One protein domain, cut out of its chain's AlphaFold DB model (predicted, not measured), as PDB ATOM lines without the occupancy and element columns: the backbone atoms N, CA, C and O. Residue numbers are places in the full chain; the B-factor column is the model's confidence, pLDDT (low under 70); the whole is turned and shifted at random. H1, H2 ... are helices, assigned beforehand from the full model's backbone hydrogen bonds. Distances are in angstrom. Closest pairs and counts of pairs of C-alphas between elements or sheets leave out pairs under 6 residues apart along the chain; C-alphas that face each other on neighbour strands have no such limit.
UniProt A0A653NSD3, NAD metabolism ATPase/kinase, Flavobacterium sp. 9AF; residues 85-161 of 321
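What this domain is: This is residues 85 to 161 of the 321 residues of the protein "NAD metabolism ATPase/kinase" of Flavobacterium sp. 9AF (UniProt A0A653NSD3). H5 runs through the middle of a cluster of crossed helices, with H1 and H4 packed on it, H3 passing close by and H2 at one end. The printed part has 77 residues, five named helices, H1 to H5, and no named strand: all helix. It is compact, radius of gyration of the C-alphas 12.0 A, spanning 31 by 27 by 20 A.

How they stand to each other: H1, residues 85 to 96, touches H5, residues 148 to 160, with residues 90 to 94 alone, closest at C-alphas Val 94 and Lys 157, 6.3 A. H4, residues 129 to 139, touches residues 154 to 159 of H5, closest at C-alphas Thr 136 and Thr 158, 6.0 A. Every O i to N i+4 pair is within hydrogen-bond range in H2, residues 104 to 111, H4 and H5; in H1 and H3, residues 114 to 125, 6 of 8.

Where its parts are: H1 begins at C-alpha 85 (-49.069, -14.322, 26.701); H5, 18.7 A long, ends at C-alpha 160 (-47.488, -2.939, 21.838).

The domain as a whole: The printed part has no cut; no printed residue is under pLDDT 70.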
ATOM      1  N   ARG A  85     -50.176 -13.383  26.415       86.19
ATOM      2  CA  ARG A  85     -49.069 -14.322  26.701       86.19
ATOM      3  C   ARG A  85     -48.046 -14.403  25.566       86.19
ATOM      4  O   ARG A  85     -46.867 -14.553  25.839       86.19
ATOM      5  N   MET A  86     -48.490 -14.295  24.312       90.12
ATOM      6  CA  MET A  86     -47.609 -14.330  23.138       90.12
ATOM      7  C   MET A  86     -46.678 -13.114  23.094       90.12
ATOM      8  O   MET A  86     -45.571 -13.212  22.580       90.12
ATOM      9  N   PHE A  87     -47.118 -11.982  23.645       94.56
ATOM     10  CA  PHE A  87     -46.367 -10.728  23.651       94.56
ATOM     11  C   PHE A  87     -45.752 -10.376  25.012       94.56
ATOM     12  O   PHE A  87     -45.118  -9.331  25.131       94.56
ATOM     13  N   GLN A  88     -45.895 -11.238  26.025       94.12
ATOM     14  CA  GLN A  88     -45.463 -10.951  27.394       94.12
ATOM     15  C   GLN A  88     -43.974 -10.581  27.472       94.12
ATOM     16  O   GLN A  88     -43.635  -9.556  28.058       94.12
ATOM     17  N   PHE A  89     -43.097 -11.351  26.820       95.88
ATOM     18  CA  PHE A  89     -41.656 -11.079  26.818       95.88
ATOM     19  C   PHE A  89     -41.299  -9.737  26.151       95.88
ATOM     20  O   PHE A  89     -40.318  -9.097  26.527       95.88
ATOM     21  N   LEU A  90     -42.104  -9.274  25.183       97.06
ATOM     22  CA  LEU A  90     -41.934  -7.954  24.570       97.06
ATOM     23  C   LEU A  90     -42.410  -6.840  25.503       97.06
ATOM     24  O   LEU A  90     -41.781  -5.786  25.560       97.06
ATOM     25  N   SER A  91     -43.507  -7.057  26.232       95.44
ATOM     26  CA  SER A  91     -43.989  -6.108  27.239       95.44
ATOM     27  C   SER A  91     -42.979  -5.943  28.373       95.44
ATOM     28  O   SER A  91     -42.675  -4.818  28.757       95.44
ATOM     29  N   GLU A  92     -42.415  -7.047  28.865       95.69
ATOM     30  CA  GLU A  92     -41.326  -7.038  29.849       95.69
ATOM     31  C   GLU A  92     -40.109  -6.280  29.304       95.69
ATOM     32  O   GLU A  92     -39.611  -5.366  29.960       95.69
ATOM     33  N   PHE A  93     -39.699  -6.560  28.061       97.19
ATOM     34  CA  PHE A  93     -38.616  -5.830  27.397       97.19
ATOM     35  C   PHE A  93     -38.866  -4.320  27.331       97.19
ATOM     36  O   PHE A  93     -38.008  -3.554  27.751       97.19
ATOM     37  N   VAL A  94     -40.033  -3.865  26.864       95.81
ATOM     38  CA  VAL A  94     -40.321  -2.422  26.749       95.81
ATOM     39  C   VAL A  94     -40.317  -1.713  28.106       95.81
ATOM     40  O   VAL A  94     -39.939  -0.542  28.165       95.81
ATOM     41  N   ASN A  95     -40.724  -2.403  29.172       94.31
ATOM     42  CA  ASN A  95     -40.786  -1.838  30.520       94.31
ATOM     43  C   ASN A  95     -39.423  -1.790  31.222       94.31
ATOM     44  O   ASN A  95     -39.206  -0.925  32.065       94.31
ATOM     45  N   GLU A  96     -38.523  -2.721  30.908       95.06
ATOM     46  CA  GLU A  96     -37.282  -2.915  31.661       95.06
ATOM     47  C   GLU A  96     -36.001  -2.546  30.903       95.06
ATOM     48  O   GLU A  96     -34.948  -2.396  31.529       95.06
ATOM     49  N   TYR A  97     -36.056  -2.455  29.574       96.44
ATOM     50  CA  TYR A  97     -34.913  -2.107  28.739       96.44
ATOM     51  C   TYR A  97     -34.692  -0.593  28.693       96.44
ATOM     52  O   TYR A  97     -35.565   0.169  28.268       96.44
ATOM     53  N   ASP A  98     -33.489  -0.161  29.074       93.88
ATOM     54  CA  ASP A  98     -33.061   1.230  28.931       93.88
ATOM     55  C   ASP A  98     -32.331   1.431  27.599       93.88
ATOM     56  O   ASP A  98     -31.108   1.326  27.512       93.88
ATOM     57  N   TYR A  99     -33.096   1.765  26.558       93.38
ATOM     58  CA  TYR A  99     -32.571   1.967  25.204       93.38
ATOM     59  C   TYR A  99     -31.505   3.072  25.085       93.38
ATOM     60  O   TYR A  99     -30.848   3.164  24.052       93.38
ATOM     61  N   ARG A 100     -31.325   3.930  26.103       92.31
ATOM     62  CA  ARG A 100     -30.309   4.997  26.087       92.31
ATOM     63  C   ARG A 100     -28.962   4.549  26.644       92.31
ATOM     64  O   ARG A 100     -27.948   5.141  26.287       92.31
ATOM     65  N   ASN A 101     -28.955   3.553  27.531       94.00
ATOM     66  CA  ASN A 101     -27.776   3.182  28.320       94.00
ATOM     67  C   ASN A 101     -27.416   1.689  28.237       94.00
ATOM     68  O   ASN A 101     -26.342   1.294  28.686       94.00
ATOM     69  N   GLU A 102     -28.285   0.849  27.675       94.19
ATOM     70  CA  GLU A 102     -28.100  -0.598  27.557       94.19
ATOM     71  C   GLU A 102     -28.229  -1.019  26.082       94.19
ATOM     72  O   GLU A 102     -29.054  -0.489  25.341       94.19
ATOM     73  N   THR A 103     -27.438  -1.995  25.631       95.88
ATOM     74  CA  THR A 103     -27.654  -2.641  24.320       95.88
ATOM     75  C   THR A 103     -28.663  -3.777  24.455       95.88
ATOM     76  O   THR A 103     -28.753  -4.411  25.510       95.88
ATOM     77  N   ILE A 104     -29.385  -4.115  23.388       96.31
ATOM     78  CA  ILE A 104     -30.343  -5.233  23.414       96.31
ATOM     79  C   ILE A 104     -29.634  -6.546  23.777       96.31
ATOM     80  O   ILE A 104     -30.161  -7.353  24.542       96.31
ATOM     81  N   ASN A 105     -28.405  -6.751  23.298       95.19
ATOM     82  CA  ASN A 105     -27.617  -7.936  23.643       95.19
ATOM     83  C   ASN A 105     -27.298  -8.016  25.145       95.19
ATOM     84  O   ASN A 105     -27.359  -9.101  25.727       95.19
ATOM     85  N   ALA A 106     -26.981  -6.887  25.788       95.06
ATOM     86  CA  ALA A 106     -26.763  -6.846  27.233       95.06
ATOM     87  C   ALA A 106     -28.048  -7.209  27.997       95.06
ATOM     88  O   ALA A 106     -27.996  -8.061  28.890       95.06
ATOM     89  N   TYR A 107     -29.199  -6.672  27.574       96.38
ATOM     90  CA  TYR A 107     -30.507  -7.028  28.131       96.38
ATOM     91  C   TYR A 107     -30.802  -8.531  27.994       96.38
ATOM     92  O   TYR A 107     -31.141  -9.194  28.978       96.38
ATOM     93  N   ILE A 108     -30.626  -9.096  26.792       95.31
ATOM     94  CA  ILE A 108     -30.874 -10.521  26.513       95.31
ATOM     95  C   ILE A 108     -30.009 -11.407  27.412       95.31
ATOM     96  O   ILE A 108     -30.530 -12.348  28.011       95.31
ATOM     97  N   ASN A 109     -28.719 -11.094  27.555       94.06
ATOM     98  CA  ASN A 109     -27.809 -11.849  28.418       94.06
ATOM     99  C   ASN A 109     -28.202 -11.744  29.899       94.06
ATOM    100  O   ASN A 109     -28.213 -12.751  30.609       94.06
ATOM    101  N   ARG A 110     -28.579 -10.543  30.358       94.25
ATOM    102  CA  ARG A 110     -29.021 -10.281  31.736       94.25
ATOM    103  C   ARG A 110     -30.307 -11.032  32.087       94.25
ATOM    104  O   ARG A 110     -30.431 -11.542  33.199       94.25
ATOM    105  N   LYS A 111     -31.257 -11.115  31.151       93.94
ATOM    106  CA  LYS A 111     -32.583 -11.726  31.351       93.94
ATOM    107  C   LYS A 111     -32.712 -13.161  30.858       93.94
ATOM    108  O   LYS A 111     -33.734 -13.788  31.114       93.94
ATOM    109  N   LYS A 112     -31.689 -13.691  30.180       90.94
ATOM    110  CA  LYS A 112     -31.731 -14.985  29.476       90.94
ATOM    111  C   LYS A 112     -32.902 -15.062  28.477       90.94
ATOM    112  O   LYS A 112     -33.520 -16.108  28.309       90.94
ATOM    113  N   GLY A 113     -33.209 -13.941  27.822       86.44
ATOM    114  CA  GLY A 113     -34.393 -13.765  26.971       86.44
ATOM    115  C   GLY A 113     -34.191 -14.244  25.533       86.44
ATOM    116  O   GLY A 113     -34.160 -13.427  24.614       86.44
ATOM    117  N   SER A 114     -34.051 -15.556  25.315       90.25
ATOM    118  CA  SER A 114     -33.833 -16.120  23.969       90.25
ATOM    119  C   SER A 114     -34.971 -15.814  22.988       90.25
ATOM    120  O   SER A 114     -34.725 -15.649  21.793       90.25
ATOM    121  N   GLU A 115     -36.203 -15.687  23.485       94.62
ATOM    122  CA  GLU A 115     -37.398 -15.372  22.688       94.62
ATOM    123  C   GLU A 115     -37.282 -14.017  21.979       94.62
ATOM    124  O   GLU A 115     -37.597 -13.916  20.792       94.62
ATOM    125  N   LEU A 116     -36.739 -12.998  22.659       96.25
ATOM    126  CA  LEU A 116     -36.501 -11.678  22.070       96.25
ATOM    127  C   LEU A 116     -35.512 -11.755  20.908       96.25
ATOM    128  O   LEU A 116     -35.751 -11.169  19.853       96.25
ATOM    129  N   SER A 117     -34.436 -12.527  21.069       94.44
ATOM    130  CA  SER A 117     -33.450 -12.710  20.004       94.44
ATOM    131  C   SER A 117     -34.077 -13.352  18.764       94.44
ATOM    132  O   SER A 117     -33.850 -12.884  17.648       94.44
ATOM    133  N   VAL A 118     -34.884 -14.403  18.946       95.88
ATOM    134  CA  VAL A 118     -35.575 -15.091  17.842       95.88
ATOM    135  C   VAL A 118     -36.581 -14.159  17.167       95.88
ATOM    136  O   VAL A 118     -36.614 -14.078  15.937       95.88
ATOM    137  N   PHE A 119     -37.355 -13.408  17.955       96.81
ATOM    138  CA  PHE A 119     -38.319 -12.439  17.445       96.81
ATOM    139  C   PHE A 119     -37.654 -11.373  16.570       96.81
ATOM    140  O   PHE A 119     -38.105 -11.141  15.452       96.81
ATOM    141  N   LEU A 120     -36.557 -10.760  17.030       96.38
ATOM    142  CA  LEU A 120     -35.853  -9.711  16.284       96.38
ATOM    143  C   LEU A 120     -35.251 -10.223  14.970       96.38
ATOM    144  O   LEU A 120     -35.296  -9.527  13.955       96.38
ATOM    145  N   ILE A 121     -34.727 -11.454  14.960       95.94
ATOM    146  CA  ILE A 121     -34.238 -12.106  13.736       95.94
ATOM    147  C   ILE A 121     -35.390 -12.315  12.742       95.94
ATOM    148  O   ILE A 121     -35.239 -12.041  11.550       95.94
ATOM    149  N   GLY A 122     -36.543 -12.777  13.231       96.19
ATOM    150  CA  GLY A 122     -37.728 -13.057  12.422       96.19
ATOM    151  C   GLY A 122     -38.596 -11.841  12.093       96.19
ATOM    152  O   GLY A 122     -39.492 -11.966  11.263       96.19
ATOM    153  N   LEU A 123     -38.346 -10.672  12.696       96.00
ATOM    154  CA  LEU A 123     -39.271  -9.532  12.695       96.00
ATOM    155  C   LEU A 123     -39.715  -9.121  11.285       96.00
ATOM    156  O   LEU A 123     -40.890  -8.867  11.041       96.00
ATOM    157  N   LYS A 124     -38.778  -9.116  10.334       95.44
ATOM    158  CA  LYS A 124     -39.030  -8.713   8.942       95.44
ATOM    159  C   LYS A 124     -39.891  -9.702   8.153       95.44
ATOM    160  O   LYS A 124     -40.401  -9.336   7.099       95.44
ATOM    161  N   ASN A 125     -40.035 -10.930   8.647       94.19
ATOM    162  CA  ASN A 125     -40.805 -11.989   8.000       94.19
ATOM    163  C   ASN A 125     -42.284 -11.961   8.405       94.19
ATOM    164  O   ASN A 125     -43.097 -12.622   7.762       94.19
ATOM    165  N   PHE A 126     -42.651 -11.210   9.451       94.88
ATOM    166  CA  PHE A 126     -44.048 -11.102   9.849       94.88
ATOM    167  C   PHE A 126     -44.875 -10.334   8.808       94.88
ATOM    168  O   PHE A 126     -44.422  -9.302   8.302       94.88
ATOM    169  N   PRO A 127     -46.127 -10.753   8.539       94.56
ATOM    170  CA  PRO A 127     -46.993 -10.064   7.583       94.56
ATOM    171  C   PRO A 127     -47.271  -8.599   7.931       94.56
ATOM    172  O   PRO A 127     -47.460  -7.790   7.029       94.56
ATOM    173  N   PHE A 128     -47.254  -8.253   9.221       95.38
ATOM    174  CA  PHE A 128     -47.481  -6.893   9.719       95.38
ATOM    175  C   PHE A 128     -46.236  -5.994   9.693       95.38
ATOM    176  O   PHE A 128     -46.325  -4.829  10.071       95.38
ATOM    177  N   TYR A 129     -45.057  -6.499   9.311       96.69
ATOM    178  CA  TYR A 129     -43.805  -5.751   9.478       96.69
ATOM    179  C   TYR A 129     -43.772  -4.432   8.696       96.69
ATOM    180  O   TYR A 129     -43.259  -3.436   9.203       96.69
ATOM    181  N   LEU A 130     -44.298  -4.416   7.467       95.75
ATOM    182  CA  LEU A 130     -44.294  -3.209   6.637       95.75
ATOM    183  C   LEU A 130     -45.162  -2.116   7.264       95.75
ATOM    184  O   LEU A 130     -44.654  -1.021   7.501       95.75
ATOM    185  N   ASP A 131     -46.395  -2.457   7.633       96.38
ATOM    186  CA  ASP A 131     -47.329  -1.550   8.306       96.38
ATOM    187  C   ASP A 131     -46.751  -1.059   9.640       96.38
ATOM    188  O   ASP A 131     -46.819   0.127   9.969       96.38
ATOM    189  N   LEU A 132     -46.122  -1.961  10.406       97.81
ATOM    190  CA  LEU A 132     -45.456  -1.625  11.662       97.81
ATOM    191  C   LEU A 132     -44.332  -0.616  11.443       97.81
ATOM    192  O   LEU A 132     -44.244   0.380  12.164       97.81
ATOM    193  N   LYS A 133     -43.467  -0.865  10.457       97.75
ATOM    194  CA  LYS A 133     -42.340   0.010  10.140       97.75
ATOM    195  C   LYS A 133     -42.831   1.377   9.685       97.75
ATOM    196  O   LYS A 133     -42.365   2.377  10.223       97.75
ATOM    197  N   GLU A 134     -43.772   1.425   8.747       97.69
ATOM    198  CA  GLU A 134     -44.358   2.671   8.251       97.69
ATOM    199  C   GLU A 134     -44.935   3.491   9.406       97.69
ATOM    200  O   GLU A 134     -44.527   4.638   9.629       97.69
ATOM    201  N   LYS A 135     -45.790   2.870  10.226       98.25
ATOM    202  CA  LYS A 135     -46.390   3.542  11.375       98.25
ATOM    203  C   LYS A 135     -45.332   4.038  12.355       98.25
ATOM    204  O   LYS A 135     -45.408   5.187  12.782       98.25
ATOM    205  N   THR A 136     -44.321   3.227  12.656       98.12
ATOM    206  CA  THR A 136     -43.209   3.612  13.540       98.12
ATOM    207  C   THR A 136     -42.465   4.829  12.988       98.12
ATOM    208  O   THR A 136     -42.261   5.797  13.714       98.12
ATOM    209  N   THR A 137     -42.131   4.848  11.694       97.69
ATOM    210  CA  THR A 137     -41.437   5.992  11.075       97.69
ATOM    211  C   THR A 137     -42.270   7.272  11.047       97.69
ATOM    212  O   THR A 137     -41.713   8.358  11.151       97.69
ATOM    213  N   SER A 138     -43.601   7.160  10.982       97.31
ATOM    214  CA  SER A 138     -44.489   8.325  11.089       97.31
ATOM    215  C   SER A 138     -44.519   8.935  12.498       97.31
ATOM    216  O   SER A 138     -44.730  10.135  12.643       97.31
ATOM    217  N   ILE A 139     -44.309   8.116  13.536       97.06
ATOM    218  CA  ILE A 139     -44.322   8.545  14.944       97.06
ATOM    219  C   ILE A 139     -42.959   9.111  15.354       97.06
ATOM    220  O   ILE A 139     -42.896  10.044  16.151       97.06
ATOM    221  N   TYR A 140     -41.876   8.555  14.805       96.31
ATOM    222  CA  TYR A 140     -40.500   8.930  15.116       96.31
ATOM    223  C   TYR A 140     -39.793   9.429  13.840       96.31
ATOM    224  O   TYR A 140     -39.195   8.623  13.128       96.31
ATOM    225  N   PRO A 141     -39.822  10.741  13.527       94.62
ATOM    226  CA  PRO A 141     -39.253  11.281  12.283       94.62
ATOM    227  C   PRO A 141     -37.753  11.005  12.103       94.62
ATOM    228  O   PRO A 141     -37.274  10.817  10.987       94.62
ATOM    229  N   GLU A 142     -37.010  10.925  13.206       95.44
ATOM    230  CA  GLU A 142     -35.580  10.605  13.214       95.44
ATOM    231  C   GLU A 142     -35.296   9.097  13.166       95.44
ATOM    232  O   GLU A 142     -34.146   8.685  13.251       95.44
ATOM    233  N   TYR A 143     -36.311   8.244  12.986       96.38
ATOM    234  CA  TYR A 143     -36.162   6.788  13.036       96.38
ATOM    235  C   TYR A 143     -34.980   6.267  12.212       96.38
ATOM    236  O   TYR A 143     -34.298   5.332  12.623       96.38
ATOM    237  N   PHE A 144     -34.712   6.859  11.047       96.06
ATOM    238  CA  PHE A 144     -33.627   6.416  10.175       96.06
ATOM    239  C   PHE A 144     -32.222   6.767  10.684       96.06
ATOM    240  O   PHE A 144     -31.287   6.049  10.318       96.06
ATOM    241  N   THR A 145     -32.067   7.779  11.543       96.69
ATOM    242  CA  THR A 145     -30.772   8.198  12.112       96.69
ATOM    243  C   THR A 145     -30.341   7.330  13.295       96.69
ATOM    244  O   THR A 145     -29.150   7.231  13.573       96.69
ATOM    245  N   TYR A 146     -31.290   6.662  13.952       96.06
ATOM    246  CA  TYR A 146     -31.033   5.811  15.110       96.06
ATOM    247  C   TYR A 146     -30.159   4.594  14.781       96.06
ATOM    248  O   TYR A 146     -30.159   4.071  13.657       96.06
ATOM    249  N   ASP A 147     -29.436   4.099  15.785       95.56
ATOM    250  CA  ASP A 147     -28.763   2.809  15.713       95.56
ATOM    251  C   ASP A 147     -29.787   1.656  15.646       95.56
ATOM    252  O   ASP A 147     -31.006   1.850  15.714       95.56
ATOM    253  N   ARG A 148     -29.295   0.433  15.443       95.31
ATOM    254  CA  ARG A 148     -30.156  -0.739  15.256       95.31
ATOM    255  C   ARG A 148     -31.002  -1.051  16.493       95.31
ATOM    256  O   ARG A 148     -32.189  -1.321  16.329       95.31
ATOM    257  N   ASP A 149     -30.418  -1.007  17.683       96.75
ATOM    258  CA  ASP A 149     -31.092  -1.413  18.917       96.75
ATOM    259  C   ASP A 149     -32.220  -0.428  19.242       96.75
ATOM    260  O   ASP A 149     -33.352  -0.825  19.526       96.75
ATOM    261  N   THR A 150     -31.955   0.867  19.065       96.81
ATOM    262  CA  THR A 150     -32.969   1.916  19.211       96.81
ATOM    263  C   THR A 150     -34.115   1.758  18.199       96.81
ATOM    264  O   THR A 150     -35.286   1.913  18.557       96.81
ATOM    265  N   LYS A 151     -33.820   1.407  16.936       97.50
ATOM    266  CA  LYS A 151     -34.850   1.116  15.915       97.50
ATOM    267  C   LYS A 151     -35.731  -0.066  16.317       97.50
ATOM    268  O   LYS A 151     -36.958   0.043  16.269       97.50
ATOM    269  N   ASP A 152     -35.112  -1.167  16.734       97.44
ATOM    270  CA  ASP A 152     -35.800  -2.390  17.147       97.44
ATOM    271  C   ASP A 152     -36.689  -2.134  18.383       97.44
ATOM    272  O   ASP A 152     -37.853  -2.547  18.410       97.44
ATOM    273  N   TYR A 153     -36.207  -1.352  19.355       97.88
ATOM    274  CA  TYR A 153     -37.006  -0.910  20.500       97.88
ATOM    275  C   TYR A 153     -38.248  -0.111  20.084       97.88
ATOM    276  O   TYR A 153     -39.352  -0.410  20.544       97.88
ATOM    277  N   PHE A 154     -38.113   0.876  19.192       97.94
ATOM    278  CA  PHE A 154     -39.261   1.680  18.759       97.94
ATOM    279  C   PHE A 154     -40.275   0.893  17.921       97.94
ATOM    280  O   PHE A 154     -41.475   1.171  18.021       97.94
ATOM    281  N   LEU A 155     -39.836  -0.112  17.156       98.25
ATOM    282  CA  LEU A 155     -40.744  -1.054  16.494       98.25
ATOM    283  C   LEU A 155     -41.564  -1.831  17.530       98.25
ATOM    284  O   LEU A 155     -42.792  -1.835  17.457       98.25
ATOM    285  N   ILE A 156     -40.913  -2.435  18.530       98.00
ATOM    286  CA  ILE A 156     -41.605  -3.207  19.574       98.00
ATOM    287  C   ILE A 156     -42.549  -2.304  20.381       98.00
ATOM    288  O   ILE A 156     -43.706  -2.656  20.613       98.00
ATOM    289  N   LYS A 157     -42.103  -1.100  20.749       97.62
ATOM    290  CA  LYS A 157     -42.931  -0.120  21.462       97.62
ATOM    291  C   LYS A 157     -44.172   0.278  20.659       97.62
ATOM    292  O   LYS A 157     -45.256   0.397  21.224       97.62
ATOM    293  N   THR A 158     -44.038   0.462  19.346       98.12
ATOM    294  CA  THR A 158     -45.170   0.799  18.468       98.12
ATOM    295  C   THR A 158     -46.140  -0.375  18.322       98.12
ATOM    296  O   THR A 158     -47.352  -0.162  18.354       98.12
ATOM    297  N   LEU A 159     -45.625  -1.604  18.226       97.75
ATOM    298  CA  LEU A 159     -46.409  -2.842  18.140       97.75
ATOM    299  C   LEU A 159     -47.297  -3.066  19.380       97.75
ATOM    300  O   LEU A 159     -48.442  -3.504  19.260       97.75
ATOM    301  N   LEU A 160     -46.777  -2.753  20.569       96.81
ATOM    302  CA  LEU A 160     -47.488  -2.939  21.838       96.81
ATOM    303  C   LEU A 160     -48.343  -1.739  22.260       96.81
ATOM    304  O   LEU A 160     -49.155  -1.868  23.169       96.81
ATOM    305  N   SER A 161     -48.159  -0.576  21.637       95.50
ATOM    306  CA  SER A 161     -48.880   0.643  22.004       95.50
ATOM    307  C   SER A 161     -50.379   0.518  21.729       95.50
ATOM    308  O   SER A 161     -50.781   0.295  20.583       95.50
TER     309      SER A 161